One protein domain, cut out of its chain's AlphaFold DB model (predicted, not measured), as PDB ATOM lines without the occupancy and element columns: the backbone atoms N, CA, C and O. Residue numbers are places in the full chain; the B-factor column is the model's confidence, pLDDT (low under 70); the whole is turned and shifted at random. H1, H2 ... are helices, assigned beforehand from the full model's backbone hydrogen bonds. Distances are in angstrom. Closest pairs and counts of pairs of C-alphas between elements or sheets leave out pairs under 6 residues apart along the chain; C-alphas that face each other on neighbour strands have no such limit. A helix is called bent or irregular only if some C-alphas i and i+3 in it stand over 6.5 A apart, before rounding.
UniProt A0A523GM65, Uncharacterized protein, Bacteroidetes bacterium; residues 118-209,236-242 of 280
ATOM      1  N   ASN A 118     -86.821  20.426 -13.639       84.00
ATOM      2  CA  ASN A 118     -87.155  21.717 -13.019       84.00
ATOM      3  C   ASN A 118     -88.440  21.701 -12.169       84.00
ATOM      4  O   ASN A 118     -88.432  22.199 -11.049       84.00
ATOM      5  N   LEU A 119     -89.542  21.122 -12.666       86.31
ATOM      6  CA  LEU A 119     -90.809  21.097 -11.918       86.31
ATOM      7  C   LEU A 119     -90.692  20.298 -10.615       86.31
ATOM      8  O   LEU A 119     -91.143  20.758  -9.569       86.31
ATOM      9  N   ARG A 120     -90.046  19.127 -10.658       91.50
ATOM     10  CA  ARG A 120     -89.830  18.292  -9.467       91.50
ATOM     11  C   ARG A 120     -88.910  18.990  -8.472       91.50
ATOM     12  O   ARG A 120     -89.202  18.994  -7.281       91.50
ATOM     13  N   ALA A 121     -87.861  19.646  -8.969       88.00
ATOM     14  CA  ALA A 121     -86.967  20.452  -8.147       88.00
ATOM     15  C   ALA A 121     -87.719  21.592  -7.436       88.00
ATOM     16  O   ALA A 121     -87.565  21.763  -6.231       88.00
ATOM     17  N   ILE A 122     -88.589  22.322  -8.145       88.00
ATOM     18  CA  ILE A 122     -89.407  23.409  -7.578       88.00
ATOM     19  C   ILE A 122     -90.315  22.896  -6.452       88.00
ATOM     20  O   ILE A 122     -90.381  23.514  -5.389       88.00
ATOM     21  N   PHE A 123     -91.005  21.769  -6.657       93.12
ATOM     22  CA  PHE A 123     -91.881  21.198  -5.630       93.12
ATOM     23  C   PHE A 123     -91.107  20.724  -4.398       93.12
ATOM     24  O   PHE A 123     -91.537  20.999  -3.274       93.12
ATOM     25  N   ALA A 124     -89.967  20.064  -4.593       95.31
ATOM     26  CA  ALA A 124     -89.105  19.624  -3.502       95.31
ATOM     27  C   ALA A 124     -88.529  20.822  -2.718       95.31
ATOM     28  O   ALA A 124     -88.611  20.848  -1.491       95.31
ATOM     29  N   LEU A 125     -88.068  21.870  -3.417       93.69
ATOM     30  CA  LEU A 125     -87.587  23.116  -2.808       93.69
ATOM     31  C   LEU A 125     -88.674  23.773  -1.954       93.69
ATOM     32  O   LEU A 125     -88.444  24.070  -0.785       93.69
ATOM     33  N   ARG A 126     -89.874  23.959  -2.520       94.19
ATOM     34  CA  ARG A 126     -91.017  24.531  -1.799       94.19
ATOM     35  C   ARG A 126     -91.359  23.722  -0.554       94.19
ATOM     36  O   ARG A 126     -91.612  24.300   0.496       94.19
ATOM     37  N   THR A 127     -91.402  22.399  -0.679       96.62
ATOM     38  CA  THR A 127     -91.769  21.520   0.437       96.62
ATOM     39  C   THR A 127     -90.725  21.596   1.548       96.62
ATOM     40  O   THR A 127     -91.091  21.751   2.709       96.62
ATOM     41  N   SER A 128     -89.439  21.569   1.192       97.31
ATOM     42  CA  SER A 128     -88.333  21.709   2.140       97.31
ATOM     43  C   SER A 128     -88.367  23.057   2.875       97.31
ATOM     44  O   SER A 128     -88.343  23.067   4.105       97.31
ATOM     45  N   LEU A 129     -88.535  24.170   2.145       96.69
ATOM     46  CA  LEU A 129     -88.681  25.518   2.715       96.69
ATOM     47  C   LEU A 129     -89.812  25.578   3.745       96.69
ATOM     48  O   LEU A 129     -89.571  25.907   4.901       96.69
ATOM     49  N   VAL A 130     -91.022  25.164   3.357       96.56
ATOM     50  CA  VAL A 130     -92.199  25.209   4.241       96.56
ATOM     51  C   VAL A 130     -92.006  24.351   5.494       96.56
ATOM     52  O   VAL A 130     -92.490  24.716   6.566       96.56
ATOM     53  N   ILE A 131     -91.332  23.200   5.385       97.69
ATOM     54  CA  ILE A 131     -91.033  22.359   6.551       97.69
ATOM     55  C   ILE A 131     -90.087  23.094   7.504       97.69
ATOM     56  O   ILE A 131     -90.384  23.161   8.694       97.69
ATOM     57  N   PHE A 132     -88.986  23.656   7.001       98.06
ATOM     58  CA  PHE A 132     -88.002  24.332   7.848       98.06
ATOM     59  C   PHE A 132     -88.518  25.643   8.446       98.06
ATOM     60  O   PHE A 132     -88.279  25.883   9.625       98.06
ATOM     61  N   GLU A 133     -89.285  26.437   7.696       97.12
ATOM     62  CA  GLU A 133     -89.953  27.640   8.214       97.12
ATOM     63  C   GLU A 133     -90.873  27.289   9.391       97.12
ATOM     64  O   GLU A 133     -90.748  27.859  10.470       97.12
ATOM     65  N   LYS A 134     -91.741  26.277   9.231       97.56
ATOM     66  CA  LYS A 134     -92.629  25.804  10.311       97.56
ATOM     67  C   LYS A 134     -91.884  25.171  11.479       97.56
ATOM     68  O   LYS A 134     -92.424  25.097  12.582       97.56
ATOM     69  N   LEU A 135     -90.713  24.594  11.226       96.44
ATOM     70  CA  LEU A 135     -89.893  23.991  12.265       96.44
ATOM     71  C   LEU A 135     -89.244  25.075  13.122       96.44
ATOM     72  O   LEU A 135     -89.315  24.976  14.337       96.44
ATOM     73  N   ILE A 136     -88.697  26.123  12.503       96.94
ATOM     74  CA  ILE A 136     -88.087  27.261  13.201       96.94
ATOM     75  C   ILE A 136     -89.138  28.135  13.896       96.94
ATOM     76  O   ILE A 136     -88.892  28.589  15.005       96.94
ATOM     77  N   ASP A 137     -90.316  28.322  13.299       97.44
ATOM     78  CA  ASP A 137     -91.422  29.052  13.936       97.44
ATOM     79  C   ASP A 137     -91.883  28.375  15.239       97.44
ATOM     80  O   ASP A 137     -92.118  29.035  16.249       97.44
ATOM     81  N   ARG A 138     -91.957  27.035  15.246       97.19
ATOM     82  CA  ARG A 138     -92.374  26.253  16.424       97.19
ATOM     83  C   ARG A 138     -91.242  25.965  17.413       97.19
ATOM     84  O   ARG A 138     -91.519  25.823  18.599       97.19
ATOM     85  N   HIS A 139     -90.015  25.824  16.918       96.19
ATOM     86  CA  HIS A 139     -88.831  25.395  17.669       96.19
ATOM     87  C   HIS A 139     -87.608  26.247  17.286       96.19
ATOM     88  O   HIS A 139     -86.659  25.732  16.677       96.19
ATOM     89  N   PRO A 140     -87.610  27.556  17.595       96.31
ATOM     90  CA  PRO A 140     -86.510  28.463  17.245       96.31
ATOM     91  C   PRO A 140     -85.174  28.073  17.900       96.31
ATOM     92  O   PRO A 140     -84.103  28.444  17.429       96.31
ATOM     93  N   GLU A 141     -85.209  27.296  18.979       94.44
ATOM     94  CA  GLU A 141     -84.038  26.748  19.657       94.44
ATOM     95  C   GLU A 141     -83.374  25.582  18.904       94.44
ATOM     96  O   GLU A 141     -82.226  25.238  19.194       94.44
ATOM     97  N   TYR A 142     -84.058  24.969  17.929       94.62
ATOM     98  CA  TYR A 142     -83.527  23.842  17.163       94.62
ATOM     99  C   TYR A 142     -82.622  24.334  16.023       94.62
ATOM    100  O   TYR A 142     -82.994  24.405  14.848       94.62
ATOM    101  N   THR A 143     -81.391  24.684  16.399       95.44
ATOM    102  CA  THR A 143     -80.412  25.399  15.562       95.44
ATOM    103  C   THR A 143     -79.982  24.659  14.293       95.44
ATOM    104  O   THR A 143     -79.526  25.292  13.343       95.44
ATOM    105  N   GLU A 144     -80.157  23.337  14.228       94.75
ATOM    106  CA  GLU A 144     -79.809  22.530  13.049       94.75
ATOM    107  C   GLU A 144     -80.597  22.945  11.796       94.75
ATOM    108  O   GLU A 144     -80.049  22.959  10.694       94.75
ATOM    109  N   SER A 145     -81.861  23.351  11.955       96.88
ATOM    110  CA  SER A 145     -82.727  23.752  10.834       96.88
ATOM    111  C   SER A 145     -82.232  24.991  10.098       96.88
ATOM    112  O   SER A 145     -82.483  25.138   8.902       96.88
ATOM    113  N   TYR A 146     -81.534  25.887  10.799       97.81
ATOM    114  CA  TYR A 146     -81.107  27.163  10.235       97.81
ATOM    115  C   TYR A 146     -80.069  26.987   9.124       97.81
ATOM    116  O   TYR A 146     -80.052  27.773   8.181       97.81
ATOM    117  N   GLY A 147     -79.242  25.934   9.180       96.25
ATOM    118  CA  GLY A 147     -78.238  25.680   8.146       96.25
ATOM    119  C   GLY A 147     -78.898  25.376   6.805       96.25
ATOM    120  O   GLY A 147     -78.570  25.972   5.778       96.25
ATOM    121  N   SER A 148     -79.891  24.495   6.830       96.69
ATOM    122  CA  SER A 148     -80.643  24.108   5.642       96.69
ATOM    123  C   SER A 148     -81.576  25.207   5.156       96.69
ATOM    124  O   SER A 148     -81.607  25.465   3.953       96.69
ATOM    125  N   LEU A 149     -82.287  25.892   6.058       97.81
ATOM    126  CA  LEU A 149     -83.142  27.019   5.681       97.81
ATOM    127  C   LEU A 149     -82.323  28.137   5.020       97.81
ATOM    128  O   LEU A 149     -82.671  28.579   3.924       97.81
ATOM    129  N   GLY A 150     -81.181  28.492   5.614       96.38
ATOM    130  CA  GLY A 150     -80.296  29.525   5.089       96.38
ATOM    131  C   GLY A 150     -79.784  29.213   3.686       96.38
ATOM    132  O   GLY A 150     -79.858  30.058   2.790       96.38
ATOM    133  N   LEU A 151     -79.358  27.967   3.444       95.44
ATOM    134  CA  LEU A 151     -78.988  27.504   2.102       95.44
ATOM    135  C   LEU A 151     -80.147  27.619   1.103       95.44
ATOM    136  O   LEU A 151     -79.932  28.032  -0.041       95.44
ATOM    137  N   LEU A 152     -81.370  27.267   1.503       95.25
ATOM    138  CA  LEU A 152     -82.540  27.337   0.625       95.25
ATOM    139  C   LEU A 152     -82.927  28.782   0.308       95.25
ATOM    140  O   LEU A 152     -83.233  29.078  -0.849       95.25
ATOM    141  N   HIS A 153     -82.858  29.692   1.280       94.94
ATOM    142  CA  HIS A 153     -83.125  31.111   1.058       94.94
ATOM    143  C   HIS A 153     -82.105  31.762   0.129       94.94
ATOM    144  O   HIS A 153     -82.498  32.449  -0.817       94.94
ATOM    145  N   VAL A 154     -80.811  31.489   0.321       90.38
ATOM    146  CA  VAL A 154     -79.766  31.932  -0.615       90.38
ATOM    147  C   VAL A 154     -80.018  31.363  -2.011       90.38
ATOM    148  O   VAL A 154     -79.972  32.092  -3.003       90.38
ATOM    149  N   THR A 155     -80.337  30.072  -2.106       86.69
ATOM    150  CA  THR A 155     -80.605  29.417  -3.392       86.69
ATOM    151  C   THR A 155     -81.794  30.063  -4.103       86.69
ATOM    152  O   THR A 155     -81.687  30.440  -5.265       86.69
ATOM    153  N   LEU A 156     -82.912  30.269  -3.404       86.69
ATOM    154  CA  LEU A 156     -84.108  30.898  -3.965       86.69
ATOM    155  C   LEU A 156     -83.841  32.351  -4.396       86.69
ATOM    156  O   LEU A 156     -84.275  32.772  -5.472       86.69
ATOM    157  N   ALA A 157     -83.097  33.110  -3.590       86.31
ATOM    158  CA  ALA A 157     -82.768  34.504  -3.878       86.31
ATOM    159  C   ALA A 157     -81.831  34.660  -5.091       86.31
ATOM    160  O   ALA A 157     -81.929  35.656  -5.816       86.31
ATOM    161  N   THR A 158     -80.965  33.673  -5.343       83.75
ATOM    162  CA  THR A 158     -79.989  33.669  -6.450       83.75
ATOM    163  C   THR A 158     -80.544  33.113  -7.766       83.75
ATOM    164  O   THR A 158     -79.886  33.226  -8.801       83.75
ATOM    165  N   LEU A 159     -81.772  32.577  -7.780       79.06
ATOM    166  CA  LEU A 159     -82.412  32.137  -9.021       79.06
ATOM    167  C   LEU A 159     -82.621  33.301 -10.014       79.06
ATOM    168  O   LEU A 159     -82.863  34.445  -9.609       79.06
ATOM    169  N   PRO A 160     -82.628  33.020 -11.332       77.19
ATOM    170  CA  PRO A 160     -82.955  34.020 -12.342       77.19
ATOM    171  C   PRO A 160     -84.337  34.654 -12.112       77.19
ATOM    172  O   PRO A 160     -85.275  34.002 -11.643       77.19
ATOM    173  N   ALA A 161     -84.495  35.929 -12.481       76.50
ATOM    174  CA  ALA A 161     -85.685  36.720 -12.150       76.50
ATOM    175  C   ALA A 161     -87.014  36.094 -12.616       76.50
ATOM    176  O   ALA A 161     -88.022  36.212 -11.919       76.50
ATOM    177  N   ASN A 162     -87.028  35.410 -13.763       76.31
ATOM    178  CA  ASN A 162     -88.203  34.687 -14.257       76.31
ATOM    179  C   ASN A 162     -88.616  33.532 -13.329       76.31
ATOM    180  O   ASN A 162     -89.802  33.373 -13.063       76.31
ATOM    181  N   HIS A 163     -87.657  32.784 -12.782       78.56
ATOM    182  CA  HIS A 163     -87.926  31.718 -11.817       78.56
ATOM    183  C   HIS A 163     -88.401  32.301 -10.483       78.56
ATOM    184  O   HIS A 163     -89.390  31.830  -9.929       78.56
ATOM    185  N   ARG A 164     -87.780  33.391 -10.003       80.19
ATOM    186  CA  ARG A 164     -88.205  34.061  -8.759       80.19
ATOM    187  C   ARG A 164     -89.656  34.538  -8.804       80.19
ATOM    188  O   ARG A 164     -90.347  34.442  -7.798       80.19
ATOM    189  N   LYS A 165     -90.147  35.000  -9.962       83.38
ATOM    190  CA  LYS A 165     -91.564  35.374 -10.130       83.38
ATOM    191  C   LYS A 165     -92.508  34.196  -9.881       83.38
ATOM    192  O   LYS A 165     -93.522  34.381  -9.221       83.38
ATOM    193  N   VAL A 166     -92.163  32.996 -10.357       83.50
ATOM    194  CA  VAL A 166     -92.963  31.780 -10.118       83.50
ATOM    195  C   VAL A 166     -93.049  31.486  -8.621       83.50
ATOM    196  O   VAL A 166     -94.136  31.279  -8.095       83.50
ATOM    197  N   PHE A 167     -91.922  31.546  -7.911       84.06
ATOM    198  CA  PHE A 167     -91.898  31.336  -6.463       84.06
ATOM    199  C   PHE A 167     -92.644  32.425  -5.681       84.06
ATOM    200  O   PHE A 167     -93.363  32.103  -4.739       84.06
ATOM    201  N   ALA A 168     -92.562  33.683  -6.117       86.50
ATOM    202  CA  ALA A 168     -93.308  34.780  -5.509       86.50
ATOM    203  C   ALA A 168     -94.830  34.584  -5.623       86.50
ATOM    204  O   ALA A 168     -95.549  34.870  -4.668       86.50
ATOM    205  N   VAL A 169     -95.320  34.047  -6.750       89.12
ATOM    206  CA  VAL A 169     -96.739  33.668  -6.918       89.12
ATOM    207  C   VAL A 169     -97.135  32.548  -5.952       89.12
ATOM    208  O   VAL A 169     -98.254  32.534  -5.451       89.12
ATOM    209  N   LEU A 170     -96.205  31.647  -5.626       84.56
ATOM    210  CA  LEU A 170     -96.402  30.590  -4.629       84.56
ATOM    211  C   LEU A 170     -96.249  31.081  -3.177       84.56
ATOM    212  O   LEU A 170     -96.266  30.259  -2.261       84.56
ATOM    213  N   GLY A 171     -96.087  32.393  -2.965       88.31
ATOM    214  CA  GLY A 171     -95.910  33.003  -1.649       88.31
ATOM    215  C   GLY A 171     -94.512  32.828  -1.054       88.31
ATOM    216  O   GLY A 171     -94.291  33.231   0.081       88.31
ATOM    217  N   LEU A 172     -93.563  32.265  -1.806       88.25
ATOM    218  CA  LEU A 172     -92.201  32.034  -1.340       88.25
ATOM    219  C   LEU A 172     -91.344  33.264  -1.637       88.25
ATOM    220  O   LEU A 172     -91.133  33.635  -2.796       88.25
ATOM    221  N   LYS A 173     -90.853  33.906  -0.579       89.19
ATOM    222  CA  LYS A 173     -89.967  35.069  -0.651       89.19
ATOM    223  C   LYS A 173     -88.719  34.770   0.157       89.19
ATOM    224  O   LYS A 173     -88.822  34.361   1.301       89.19
ATOM    225  N   ALA A 174     -87.560  35.015  -0.438       90.25
ATOM    226  CA  ALA A 174     -86.284  34.876   0.239       90.25
ATOM    227  C   ALA A 174     -85.333  35.979  -0.202       90.25
ATOM    228  O   ALA A 174     -85.404  36.470  -1.335       90.25
ATOM    229  N   THR A 175     -84.422  36.342   0.695       89.62
ATOM    230  CA  THR A 175     -83.316  37.255   0.403       89.62
ATOM    231  C   THR A 175     -81.993  36.583   0.745       89.62
ATOM    232  O   THR A 175     -81.938  35.715   1.615       89.62
ATOM    233  N   VAL A 176     -80.913  37.001   0.079       88.19
ATOM    234  CA  VAL A 176     -79.560  36.532   0.415       88.19
ATOM    235  C   VAL A 176     -79.222  36.897   1.862       88.19
ATOM    236  O   VAL A 176     -78.760  36.041   2.608       88.19
ATOM    237  N   GLN A 177     -79.554  38.121   2.288       91.19
ATOM    238  CA  GLN A 177     -79.315  38.593   3.653       91.19
ATOM    239  C   GLN A 177     -79.998  37.717   4.710       91.19
ATOM    240  O   GLN A 177     -79.385  37.382   5.720       91.19
ATOM    241  N   GLN A 178     -81.254  37.328   4.476       95.12
ATOM    242  CA  GLN A 178     -81.971  36.412   5.361       95.12
ATOM    243  C   GLN A 178     -81.244  35.069   5.467       95.12
ATOM    244  O   GLN A 178     -80.980  34.601   6.572       95.12
ATOM    245  N   GLY A 179     -80.849  34.493   4.328       94.38
ATOM    246  CA  GLY A 179     -80.121  33.232   4.331       94.38
ATOM    247  C   GLY A 179     -78.754  33.324   5.021       94.38
ATOM    248  O   GLY A 179     -78.369  32.400   5.729       94.38
ATOM    249  N   ILE A 180     -78.045  34.455   4.912       93.94
ATOM    250  CA  ILE A 180     -76.797  34.711   5.652       93.94
ATOM    251  C   ILE A 180     -77.040  34.759   7.166       93.94
ATOM    252  O   ILE A 180     -76.247  34.203   7.924       93.94
ATOM    253  N   ILE A 181     -78.113  35.407   7.631       96.44
ATOM    254  CA  ILE A 181     -78.458  35.459   9.063       96.44
ATOM    255  C   ILE A 181     -78.693  34.042   9.603       96.44
ATOM    256  O   ILE A 181     -78.136  33.670  10.635       96.44
ATOM    257  N   GLU A 182     -79.459  33.230   8.879       97.62
ATOM    258  CA  GLU A 182     -79.758  31.849   9.266       97.62
ATOM    259  C   GLU A 182     -78.501  30.965   9.235       97.62
ATOM    260  O   GLU A 182     -78.229  30.225  10.179       97.62
ATOM    261  N   LEU A 183     -77.655  31.101   8.212       95.00
ATOM    262  CA  LEU A 183     -76.375  30.394   8.161       95.00
ATOM    263  C   LEU A 183     -75.452  30.780   9.324       95.00
ATOM    264  O   LEU A 183     -74.792  29.907   9.882       95.00
ATOM    265  N   ASN A 184     -75.414  32.055   9.726       96.38
ATOM    266  CA  ASN A 184     -74.638  32.482  10.893       96.38
ATOM    267  C   ASN A 184     -75.151  31.832  12.184       96.38
ATOM    268  O   ASN A 184     -74.341  31.342  12.969       96.38
ATOM    269  N   GLN A 185     -76.474  31.753  12.365       96.50
ATOM    270  CA  GLN A 185     -77.091  31.075  13.509       96.50
ATOM    271  C   GLN A 185     -76.689  29.591  13.576       96.50
ATOM    272  O   GLN A 185     -76.325  29.075  14.636       96.50
ATOM    273  N   ALA A 186     -76.707  28.895  12.438       95.75
ATOM    274  CA  ALA A 186     -76.249  27.511  12.373       95.75
ATOM    275  C   ALA A 186     -74.739  27.397  12.643       95.75
ATOM    276  O   ALA A 186     -74.305  26.563  13.435       95.75
ATOM    277  N   ALA A 187     -73.926  28.267  12.041       93.38
ATOM    278  CA  ALA A 187     -72.474  28.277  12.204       93.38
ATOM    279  C   ALA A 187     -72.021  28.493  13.660       93.38
ATOM    280  O   ALA A 187     -70.966  27.976  14.046       93.38
ATOM    281  N   SER A 188     -72.778  29.250  14.460       95.06
ATOM    282  CA  SER A 188     -72.449  29.528  15.862       95.06
ATOM    283  C   SER A 188     -72.963  28.474  16.838       95.06
ATOM    284  O   SER A 188     -72.330  28.250  17.868       95.06
ATOM    285  N   SER A 189     -74.116  27.867  16.552       94.19
ATOM    286  CA  SER A 189     -74.911  27.211  17.598       94.19
ATOM    287  C   SER A 189     -75.434  25.826  17.238       94.19
ATOM    288  O   SER A 189     -75.970  25.147  18.112       94.19
ATOM    289  N   SER A 190     -75.309  25.387  15.986       92.50
ATOM    290  CA  SER A 190     -75.628  24.008  15.616       92.50
ATOM    291  C   SER A 190     -74.436  23.087  15.888       92.50
ATOM    292  O   SER A 190     -73.275  23.494  15.837       92.50
ATOM    293  N   ARG A 191     -74.721  21.822  16.201       91.12
ATOM    294  CA  ARG A 191     -73.689  20.801  16.366       91.12
ATOM    295  C   ARG A 191     -73.244  20.254  15.016       91.12
ATOM    296  O   ARG A 191     -72.053  20.045  14.814       91.12
ATOM    297  N   TYR A 192     -74.194  20.004  14.119       90.62
ATOM    298  CA  TYR A 192     -73.965  19.191  12.924       90.62
ATOM    299  C   TYR A 192     -74.056  19.971  11.608       90.62
ATOM    300  O   TYR A 192     -73.367  19.641  10.647       90.62
ATOM    301  N   ALA A 193     -74.860  21.028  11.551       92.62
ATOM    302  CA  ALA A 193     -74.920  21.954  10.424       92.62
ATOM    303  C   ALA A 193     -73.835  23.049  10.468       92.62
ATOM    304  O   ALA A 193     -73.600  23.705   9.452       92.62
ATOM    305  N   ALA A 194     -73.145  23.252  11.598       90.38
ATOM    306  CA  ALA A 194     -72.211  24.370  11.760       90.38
ATOM    307  C   ALA A 194     -71.064  24.390  10.739       90.38
ATOM    308  O   ALA A 194     -70.759  25.446  10.186       90.38
ATOM    309  N   SER A 195     -70.430  23.246  10.473       87.88
ATOM    310  CA  SER A 195     -69.318  23.159   9.516       87.88
ATOM    311  C   SER A 195     -69.765  23.527   8.096       87.88
ATOM    312  O   SER A 195     -69.223  24.454   7.488       87.88
ATOM    313  N   GLY A 196     -70.848  22.903   7.618       87.31
ATOM    314  CA  GLY A 196     -71.431  23.208   6.310       87.31
ATOM    315  C   GLY A 196     -71.919  24.656   6.192       87.31
ATOM    316  O   GLY A 196     -71.738  25.282   5.149       87.31
ATOM    317  N   ALA A 197     -72.475  25.226   7.264       91.44
ATOM    318  CA  ALA A 197     -72.893  26.623   7.283       91.44
ATOM    319  C   ALA A 197     -71.702  27.590   7.174       91.44
ATOM    320  O   ALA A 197     -71.764  28.557   6.415       91.44
ATOM    321  N   ARG A 198     -70.587  27.313   7.868       90.44
ATOM    322  CA  ARG A 198     -69.345  28.098   7.740       90.44
ATOM    323  C   ARG A 198     -68.757  28.008   6.339       90.44
ATOM    324  O   ARG A 198     -68.315  29.025   5.811       90.44
ATOM    325  N   GLU A 199     -68.769  26.825   5.727       85.88
ATOM    326  CA  GLU A 199     -68.328  26.662   4.338       85.88
ATOM    327  C   GLU A 199     -69.204  27.488   3.387       85.88
ATOM    328  O   GLU A 199     -68.679  28.252   2.577       85.88
ATOM    329  N   ALA A 200     -70.530  27.417   3.533       85.31
ATOM    330  CA  ALA A 200     -71.462  28.208   2.736       85.31
ATOM    331  C   ALA A 200     -71.229  29.720   2.892       85.31
ATOM    332  O   ALA A 200     -71.155  30.436   1.895       85.31
ATOM    333  N   LEU A 201     -71.046  30.205   4.123       86.44
ATOM    334  CA  LEU A 201     -70.730  31.610   4.400       86.44
ATOM    335  C   LEU A 201     -69.399  32.036   3.774       86.44
ATOM    336  O   LEU A 201     -69.334  33.095   3.159       86.44
ATOM    337  N   ALA A 202     -68.356  31.208   3.874       83.31
ATOM    338  CA  ALA A 202     -67.052  31.491   3.273       83.31
ATOM    339  C   ALA A 202     -67.108  31.539   1.737       83.31
ATOM    340  O   ALA A 202     -66.350  32.272   1.101       83.31
ATOM    341  N   ILE A 203     -68.000  30.754   1.129       81.44
ATOM    342  CA  ILE A 203     -68.275  30.802  -0.306       81.44
ATOM    343  C   ILE A 203     -69.009  32.105  -0.649       81.44
ATOM    344  O   ILE A 203     -68.571  32.827  -1.542       81.44
ATOM    345  N   LEU A 204     -70.067  32.454   0.087       82.31
ATOM    346  CA  LEU A 204     -70.863  33.667  -0.145       82.31
ATOM    347  C   LEU A 204     -70.063  34.958   0.044       82.31
ATOM    348  O   LEU A 204     -70.160  35.857  -0.789       82.31
ATOM    349  N   SER A 205     -69.201  35.029   1.061       78.44
ATOM    350  CA  SER A 205     -68.367  36.208   1.313       78.44
ATOM    351  C   SER A 205     -67.389  36.488   0.169       78.44
ATOM    352  O   SER A 205     -67.046  37.637  -0.091       78.44
ATOM    353  N   ARG A 206     -66.944  35.452  -0.558       69.94
ATOM    354  CA  ARG A 206     -66.106  35.623  -1.758       69.94
ATOM    355  C   ARG A 206     -66.888  36.220  -2.930       69.94
ATOM    356  O   ARG A 206     -66.286  36.875  -3.776       69.94
ATOM    357  N   TYR A 207     -68.203  36.011  -2.976       64.50
ATOM    358  CA  TYR A 207     -69.071  36.566  -4.013       64.50
ATOM    359  C   TYR A 207     -69.503  38.005  -3.716       64.50
ATOM    360  O   TYR A 207     -69.534  38.807  -4.646       64.50
ATOM    361  N   GLU A 208     -69.769  38.377  -2.461       61.84
ATOM    362  CA  GLU A 208     -70.112  39.769  -2.105       61.84
ATOM    363  C   GLU A 208     -68.949  40.740  -2.363       61.84
ATOM    364  O   GLU A 208     -69.153  41.849  -2.849       61.84
ATOM    365  N   VAL A 209     -67.704  40.288  -2.173       49.78
ATOM    366  CA  VAL A 209     -66.497  41.051  -2.550       49.78
ATOM    367  C   VAL A 209     -66.352  41.193  -4.084       49.78
ATOM    368  O   VAL A 209     -65.593  42.033  -4.565       49.78
ATOM    369  N   LEU A 236     -74.653  26.711  -7.824       49.50
ATOM    370  CA  LEU A 236     -74.259  28.061  -8.251       49.50
ATOM    371  C   LEU A 236     -73.694  28.066  -9.673       49.50
ATOM    372  O   LEU A 236     -74.011  28.960 -10.452       49.50
ATOM    373  N   GLY A 237     -72.900  27.066 -10.055       48.66
ATOM    374  CA  GLY A 237     -72.313  27.022 -11.391       48.66
ATOM    375  C   GLY A 237     -73.317  26.715 -12.496       48.66
ATOM    376  O   GLY A 237     -73.135  27.247 -13.584       48.66
ATOM    377  N   ASP A 238     -74.384  25.938 -12.271       48.47
ATOM    378  CA  ASP A 238     -75.439  25.749 -13.284       48.47
ATOM    379  C   ASP A 238     -76.357  26.981 -13.381       48.47
ATOM    380  O   ASP A 238     -76.661  27.443 -14.486       48.47
ATOM    381  N   ILE A 239     -76.700  27.610 -12.246       44.91
ATOM    382  CA  ILE A 239     -77.422  28.896 -12.214       44.91
ATOM    383  C   ILE A 239     -76.636  29.977 -12.982       44.91
ATOM    384  O   ILE A 239     -77.198  30.680 -13.830       44.91
ATOM    385  N   LEU A 240     -75.321  30.066 -12.769       43.53
ATOM    386  CA  LEU A 240     -74.461  31.052 -13.424       43.53
ATOM    387  C   LEU A 240     -74.171  30.708 -14.895       43.53
ATOM    388  O   LEU A 240     -74.250  31.597 -15.745       43.53
ATOM    389  N   ARG A 241     -73.929  29.437 -15.244       46.97
ATOM    390  CA  ARG A 241     -73.670  28.984 -16.629       46.97
ATOM    391  C   ARG A 241     -74.881  29.175 -17.549       46.97
ATOM    392  O   ARG A 241     -74.714  29.455 -18.736       46.97
ATOM    393  N   ARG A 242     -76.105  29.084 -17.019       44.34
ATOM    394  CA  ARG A 242     -77.338  29.419 -17.756       44.34
ATOM    395  C   ARG A 242     -77.541  30.937 -17.894       44.34
ATOM    396  O   ARG A 242     -78.054  31.399 -18.916       44.34
TER     397      ARG A 242
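Overview. This is residues 118 to 209 and 236 to 242 of the 280 residues of an uncharacterized protein of Bacteroidetes bacterium (UniProt A0A523GM65). H2 runs through the middle of a small helical body, with H1 crossing it on one side and the hairpin of H4 and H5 packed on the other. The short H3 lies near one end of H2, where the chain folds back toward H4; the later part of H5 leaves H2 and H4, and H6 is a short piece beyond a cut. You have 99 residues with six named helices in the order H1 to H6 and no named strand; the class is all helix. The whole is compact, with a radius of gyration of the C-alphas of 13.4 A, and it spans 35 by 34 by 20 A.

Along the chain. Find C-alpha 118 at (-87.155, 21.717, -13.019); from there H1, the longest helix, runs through residues 118 to 138 over 30.2 A. H2 follows at residues 144 to 158, 22.5 A long, and is neither bent nor irregular, but only just: C-alphas 144 and 147 are 6.0 A apart. H3 is residues 161 to 169. Look for C-alpha 176 at (-79.560, 36.532, 0.415), where H4 begins its 20.1 A to residue 189. H5 covers residues 194 to 209 over 22.7 A. H6, residues 236 to 242, ends at C-alpha 242 at (-77.338, 29.419, -17.756).

Arrangement. Begin with H2, the hub, which touches H1, H4 and H5. H2, H4 and H5 form an up and down bundle, each running against the one before it. H2 and H4 touch at a shallow tilt of 20 degrees, opposite ways; their closest C-alphas, Gly 150 and Gly 179, are 3.8 A apart. H5 touches H2 with residues 194 to 200 alone, closest at the C-alphas of Gly 147 and Ala 197, 5.5 A. H4 and H5 make a helical hairpin at 36 degrees, only just a steep tilt, with the C-alphas of Ala 187 and Ala 194 closest at 3.9 A. H1 and H2 are a helical hairpin too, at a steep tilt of 44 degrees; the C-alphas of Phe 132 and Leu 149 come closest, 6.0 A. H3 is close to H2 but not clearly touching, with the C-alphas of Leu 156 and Arg 164 closest at 7.1 A. H6 is also close to H2 but not clearly touching: the closest C-alphas, Thr 158 and Ile 239, are 7.9 A apart. Every O i to N i+4 pair is within hydrogen-bond range in H1, H4 and H6, against 10 of 11 in H2, 4 of 5 in H3 and 10 of 12 in H5.

Size, cuts and confidence. The two C-alphas farthest apart, those of Glu 141 and Arg 242, are 38.1 A from each other. Residues 210 to 235 are not printed, and C-alphas 209 and 236 stand 16.2 A apart across this cut. Of the links that are printed whole, none is long. Read the B-factor column with care at residues 206 to 209 and 236 to 242, where pLDDT is under 70; the mean of the printed part is 86.6.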